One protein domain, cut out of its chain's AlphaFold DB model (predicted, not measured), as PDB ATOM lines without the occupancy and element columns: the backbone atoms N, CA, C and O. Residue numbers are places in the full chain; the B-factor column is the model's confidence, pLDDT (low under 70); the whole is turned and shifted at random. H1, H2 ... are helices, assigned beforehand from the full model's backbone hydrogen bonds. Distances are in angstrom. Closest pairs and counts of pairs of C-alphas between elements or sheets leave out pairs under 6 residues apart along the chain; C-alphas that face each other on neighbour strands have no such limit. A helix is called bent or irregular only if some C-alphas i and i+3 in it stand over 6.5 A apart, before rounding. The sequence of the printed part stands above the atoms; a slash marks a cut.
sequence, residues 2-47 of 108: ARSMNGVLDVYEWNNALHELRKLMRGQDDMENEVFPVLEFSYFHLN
ATOM      1  N   ALA A   2     119.833 147.839 109.751       50.38
ATOM      2  CA  ALA A   2     119.801 146.607 110.563       50.38
ATOM      3  C   ALA A   2     118.742 145.563 110.132       50.38
ATOM      4  O   ALA A   2     119.003 144.368 110.162       50.38
ATOM      5  N   ARG A   3     117.565 146.000 109.660       59.91
ATOM      6  CA  ARG A   3     116.541 145.100 109.094       59.91
ATOM      7  C   ARG A   3     116.907 144.510 107.726       59.91
ATOM      8  O   ARG A   3     116.504 143.390 107.452       59.91
ATOM      9  N   SER A   4     117.645 145.242 106.887       62.19
ATOM     10  CA  SER A   4     118.034 144.797 105.537       62.19
ATOM     11  C   SER A   4     119.187 143.798 105.543       62.19
ATOM     12  O   SER A   4     119.273 142.988 104.635       62.19
ATOM     13  N   MET A   5     120.043 143.835 106.568       76.56
ATOM     14  CA  MET A   5     121.178 142.914 106.724       76.56
ATOM     15  C   MET A   5     120.834 141.675 107.569       76.56
ATOM     16  O   MET A   5     121.712 140.878 107.896       76.56
ATOM     17  N   ASN A   6     119.567 141.508 107.964       67.75
ATOM     18  CA  ASN A   6     119.146 140.389 108.798       67.75
ATOM     19  C   ASN A   6     119.180 139.075 107.996       67.75
ATOM     20  O   ASN A   6     118.448 138.932 107.020       67.75
ATOM     21  N   GLY A   7     120.017 138.122 108.414       73.50
ATOM     22  CA  GLY A   7     120.205 136.831 107.739       73.50
ATOM     23  C   GLY A   7     121.351 136.780 106.720       73.50
ATOM     24  O   GLY A   7     121.598 135.716 106.155       73.50
ATOM     25  N   VAL A   8     122.078 137.883 106.507       78.38
ATOM     26  CA  VAL A   8     123.305 137.890 105.692       78.38
ATOM     27  C   VAL A   8     124.448 137.275 106.505       78.38
ATOM     28  O   VAL A   8     124.790 137.782 107.572       78.38
ATOM     29  N   LEU A   9     125.021 136.169 106.017       78.94
ATOM     30  CA  LEU A   9     126.115 135.440 106.683       78.94
ATOM     31  C   LEU A   9     127.500 135.748 106.098       78.94
ATOM     32  O   LEU A   9     128.508 135.398 106.711       78.94
ATOM     33  N   ASP A  10     127.564 136.373 104.919       88.44
ATOM     34  CA  ASP A  10     128.831 136.708 104.279       88.44
ATOM     35  C   ASP A  10     129.457 137.959 104.904       88.44
ATOM     36  O   ASP A  10     128.891 139.056 104.905       88.44
ATOM     37  N   VAL A  11     130.674 137.785 105.416       83.25
ATOM     38  CA  VAL A  11     131.441 138.842 106.069       83.25
ATOM     39  C   VAL A  11     131.856 139.935 105.082       83.25
ATOM     40  O   VAL A  11     131.982 141.094 105.478       83.25
ATOM     41  N   TYR A  12     132.055 139.610 103.800       84.81
ATOM     42  CA  TYR A  12     132.458 140.599 102.796       84.81
ATOM     43  C   TYR A  12     131.291 141.498 102.389       84.81
ATOM     44  O   TYR A  12     131.461 142.715 102.314       84.81
ATOM     45  N   GLU A  13     130.101 140.926 102.213       82.12
ATOM     46  CA  GLU A  13     128.867 141.681 101.980       82.12
ATOM     47  C   GLU A  13     128.541 142.612 103.161       82.12
ATOM     48  O   GLU A  13     128.207 143.784 102.966       82.12
ATOM     49  N   TRP A  14     128.753 142.139 104.395       79.88
ATOM     50  CA  TRP A  14     128.585 142.957 105.599       79.88
ATOM     51  C   TRP A  14     129.609 144.094 105.693       79.88
ATOM     52  O   TRP A  14     129.244 145.245 105.944       79.88
ATOM     53  N   ASN A  15     130.885 143.803 105.425       77.75
ATOM     54  CA  ASN A  15     131.950 144.808 105.407       77.75
ATOM     55  C   ASN A  15     131.730 145.867 104.322       77.75
ATOM     56  O   ASN A  15     132.015 147.043 104.552       77.75
ATOM     57  N   ASN A  16     131.196 145.478 103.163       81.94
ATOM     58  CA  ASN A  16     130.873 146.411 102.091       81.94
ATOM     59  C   ASN A  16     129.690 147.319 102.463       81.94
ATOM     60  O   ASN A  16     129.778 148.536 102.311       81.94
ATOM     61  N   ALA A  17     128.617 146.757 103.031       76.56
ATOM     62  CA  ALA A  17     127.483 147.540 103.527       76.56
ATOM     63  C   ALA A  17     127.906 148.537 104.621       76.56
ATOM     64  O   ALA A  17     127.490 149.698 104.602       76.56
ATOM     65  N   LEU A  18     128.782 148.112 105.540       75.56
ATOM     66  CA  LEU A  18     129.356 148.981 106.565       75.56
ATOM     67  C   LEU A  18     130.236 150.084 105.959       75.56
ATOM     68  O   LEU A  18     130.183 151.227 106.413       75.56
ATOM     69  N   HIS A  19     131.044 149.760 104.947       76.62
ATOM     70  CA  HIS A  19     131.885 150.732 104.250       76.62
ATOM     71  C   HIS A  19     131.045 151.820 103.570       76.62
ATOM     72  O   HIS A  19     131.322 153.006 103.762       76.62
ATOM     73  N   GLU A  20     129.992 151.435 102.846       78.19
ATOM     74  CA  GLU A  20     129.084 152.388 102.198       78.19
ATOM     75  C   GLU A  20     128.312 153.223 103.223       78.19
ATOM     76  O   GLU A  20     128.237 154.442 103.078       78.19
ATOM     77  N   LEU A  21     127.834 152.625 104.323       70.88
ATOM     78  CA  LEU A  21     127.198 153.386 105.403       70.88
ATOM     79  C   LEU A  21     128.156 154.421 106.005       70.88
ATOM     80  O   LEU A  21     127.806 155.591 106.134       70.88
ATOM     81  N   ARG A  22     129.386 154.020 106.342       70.62
ATOM     82  CA  ARG A  22     130.394 154.938 106.894       70.62
ATOM     83  C   ARG A  22     130.740 156.058 105.920       70.62
ATOM     84  O   ARG A  22     130.988 157.177 106.352       70.62
ATOM     85  N   LYS A  23     130.763 155.774 104.620       72.06
ATOM     86  CA  LYS A  23     131.007 156.772 103.576       72.06
ATOM     87  C   LYS A  23     129.857 157.775 103.461       72.06
ATOM     88  O   LYS A  23     130.146 158.961 103.336       72.06
ATOM     89  N   LEU A  24     128.605 157.324 103.562       63.94
ATOM     90  CA  LEU A  24     127.427 158.199 103.623       63.94
ATOM     91  C   LEU A  24     127.479 159.104 104.864       63.94
ATOM     92  O   LEU A  24     127.348 160.315 104.749       63.94
ATOM     93  N   MET A  25     127.820 158.549 106.029       61.22
ATOM     94  CA  MET A  25     127.904 159.316 107.282       61.22
ATOM     95  C   MET A  25     129.084 160.305 107.361       61.22
ATOM     96  O   MET A  25     129.161 161.088 108.305       61.22
ATOM     97  N   ARG A  26     130.028 160.293 106.408       58.34
ATOM     98  CA  ARG A  26     131.153 161.252 106.373       58.34
ATOM     99  C   ARG A  26     130.769 162.633 105.827       58.34
ATOM    100  O   ARG A  26     131.585 163.546 105.932       58.34
ATOM    101  N   GLY A  27     129.563 162.801 105.279       56.38
ATOM    102  CA  GLY A  27     128.943 164.110 105.071       56.38
ATOM    103  C   GLY A  27     128.137 164.470 106.316       56.38
ATOM    104  O   GLY A  27     127.056 163.936 106.516       56.38
ATOM    105  N   GLN A  28     128.680 165.321 107.186       55.47
ATOM    106  CA  GLN A  28     128.134 165.599 108.526       55.47
ATOM    107  C   GLN A  28     126.699 166.172 108.551       55.47
ATOM    108  O   GLN A  28     126.109 166.218 109.625       55.47
ATOM    109  N   ASP A  29     126.113 166.535 107.406       57.66
ATOM    110  CA  ASP A  29     124.723 167.003 107.319       57.66
ATOM    111  C   ASP A  29     123.690 165.887 107.567       57.66
ATOM    112  O   ASP A  29     122.638 166.157 108.140       57.66
ATOM    113  N   ASP A  30     123.955 164.624 107.222       64.25
ATOM    114  CA  ASP A  30     122.897 163.595 107.275       64.25
ATOM    115  C   ASP A  30     122.697 163.014 108.690       64.25
ATOM    116  O   ASP A  30     121.604 162.575 109.048       64.25
ATOM    117  N   MET A  31     123.719 163.038 109.555       69.25
ATOM    118  CA  MET A  31     123.582 162.536 110.932       69.25
ATOM    119  C   MET A  31     122.719 163.473 111.787       69.25
ATOM    120  O   MET A  31     121.812 163.007 112.480       69.25
ATOM    121  N   GLU A  32     122.967 164.780 111.702       69.94
ATOM    122  CA  GLU A  32     122.189 165.793 112.424       69.94
ATOM    123  C   GLU A  32     120.766 165.933 111.873       69.94
ATOM    124  O   GLU A  32     119.839 166.148 112.651       69.94
ATOM    125  N   ASN A  33     120.571 165.759 110.560       71.62
ATOM    126  CA  ASN A  33     119.266 165.971 109.929       71.62
ATOM    127  C   ASN A  33     118.409 164.700 109.791       71.62
ATOM    128  O   ASN A  33     117.183 164.811 109.769       71.62
ATOM    129  N   GLU A  34     118.997 163.499 109.726       72.88
ATOM    130  CA  GLU A  34     118.233 162.251 109.538       72.88
ATOM    131  C   GLU A  34     118.280 161.311 110.747       72.88
ATOM    132  O   GLU A  34     117.278 160.669 111.071       72.88
ATOM    133  N   VAL A  35     119.422 161.208 111.435       77.56
ATOM    134  CA  VAL A  35     119.618 160.208 112.502       77.56
ATOM    135  C   VAL A  35     119.263 160.772 113.875       77.56
ATOM    136  O   VAL A  35     118.499 160.151 114.619       77.56
ATOM    137  N   PHE A  36     119.781 161.951 114.219       79.38
ATOM    138  CA  PHE A  36     119.545 162.575 115.521       79.38
ATOM    139  C   PHE A  36     118.069 162.848 115.813       79.38
ATOM    140  O   PHE A  36     117.652 162.476 116.908       79.38
ATOM    141  N   PRO A  37     117.235 163.351 114.880       80.50
ATOM    142  CA  PRO A  37     115.820 163.573 115.170       80.50
ATOM    143  C   PRO A  37     115.087 162.274 115.520       80.50
ATOM    144  O   PRO A  37     114.212 162.259 116.382       80.50
ATOM    145  N   VAL A  38     115.466 161.155 114.894       79.00
ATOM    146  CA  VAL A  38     114.875 159.838 115.173       79.00
ATOM    147  C   VAL A  38     115.328 159.302 116.533       79.00
ATOM    148  O   VAL A  38     114.514 158.744 117.277       79.00
ATOM    149  N   LEU A  39     116.608 159.474 116.881       80.75
ATOM    150  CA  LEU A  39     117.144 159.085 118.190       80.75
ATOM    151  C   LEU A  39     116.562 159.942 119.317       80.75
ATOM    152  O   LEU A  39     116.115 159.398 120.326       80.75
ATOM    153  N   GLU A  40     116.510 161.256 119.121       81.69
ATOM    154  CA  GLU A  40     115.938 162.225 120.051       81.69
ATOM    155  C   GLU A  40     114.452 161.937 120.285       81.69
ATOM    156  O   GLU A  40     114.014 161.802 121.429       81.69
ATOM    157  N   PHE A  41     113.687 161.729 119.207       78.31
ATOM    158  CA  PHE A  41     112.295 161.303 119.297       78.31
ATOM    159  C   PHE A  41     112.168 160.014 120.115       78.31
ATOM    160  O   PHE A  41     111.387 159.968 121.063       78.31
ATOM    161  N   SER A  42     112.954 158.983 119.798       79.19
ATOM    162  CA  SER A  42     112.898 157.694 120.503       79.19
ATOM    163  C   SER A  42     113.225 157.833 121.993       79.19
ATOM    164  O   SER A  42     112.549 157.234 122.826       79.19
ATOM    165  N   TYR A  43     114.208 158.667 122.333       81.62
ATOM    166  CA  TYR A  43     114.612 158.951 123.708       81.62
ATOM    167  C   TYR A  43     113.516 159.677 124.501       81.62
ATOM    168  O   TYR A  43     113.174 159.271 125.616       81.62
ATOM    169  N   PHE A  44     112.896 160.711 123.923       81.44
ATOM    170  CA  PHE A  44     111.778 161.400 124.576       81.44
ATOM    171  C   PHE A  44     110.542 160.503 124.719       81.44
ATOM    172  O   PHE A  44     109.843 160.582 125.728       81.44
ATOM    173  N   HIS A  45     110.318 159.585 123.775       82.06
ATOM    174  CA  HIS A  45     109.194 158.644 123.803       82.06
ATOM    175  C   HIS A  45     109.375 157.461 124.761       82.06
ATOM    176  O   HIS A  45     108.442 156.671 124.922       82.06
ATOM    177  N   LEU A  46     110.512 157.359 125.459       81.88
ATOM    178  CA  LEU A  46     110.640 156.444 126.597       81.88
ATOM    179  C   LEU A  46     109.639 156.784 127.715       81.88
ATOM    180  O   LEU A  46     109.290 155.898 128.486       81.88
ATOM    181  N   ASN A  47     109.147 158.035 127.779       78.75
ATOM    182  CA  ASN A  47     108.089 158.507 128.690       78.75
ATOM    183  C   ASN A  47     108.316 158.193 130.189       78.75
ATOM    184  O   ASN A  47     107.398 158.298 130.998       78.75
TER     185      ASN A  47
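AT A GLANCE: This is residues 2 to 47 of the 108 residues of an uncharacterized protein of Chenopodium quinoa (UniProt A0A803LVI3). What shape is this? H2, the longest helix, and H1 meet near their ends as an open V, and residues 2 to 10 fold back on its inner side, beside H1. What else describes it? The 46 printed residues hold H1, then H2, no named strand: all helix, only just loose, close to extended, radius of gyration of the C-alphas 13.8 A, only just flat at 38 by 26 by 10 A.

HOW THE PARTS SIT: How is H2, residues 29 to 44, formed? It has a kink of 33 degrees near residue 36 and is only just irregular, C-alphas 33 and 36 being 6.55 A apart; 9 of 12 O i to N i+4 pairs are within hydrogen-bond range. How does H1, residues 11 to 24, stand to it? They are close but not clearly touching, the closest C-alphas, of Leu 24 and Asp 30, 7.9 A apart. Their lines are about perpendicular at 78 degrees, H2's being rough. In H1 every such pair is within range.

IN THESE COORDINATES: Where is H2? It spans 22.3 A, ending at C-alpha 44 (111.778, 161.400, 124.576). Where is H1? It spans 19.9 A from C-alpha 11 (131.441, 138.842, 106.069).

THE WHOLE: How large? The farthest C-alphas, Tyr 12 and Asn 47, are 39.8 A apart. Cuts, links, confidence? The printed part has no cut, H1 to H2 is a tight link, and pLDDT is under 70 at residues 2 to 4, 6 and 24 to 32.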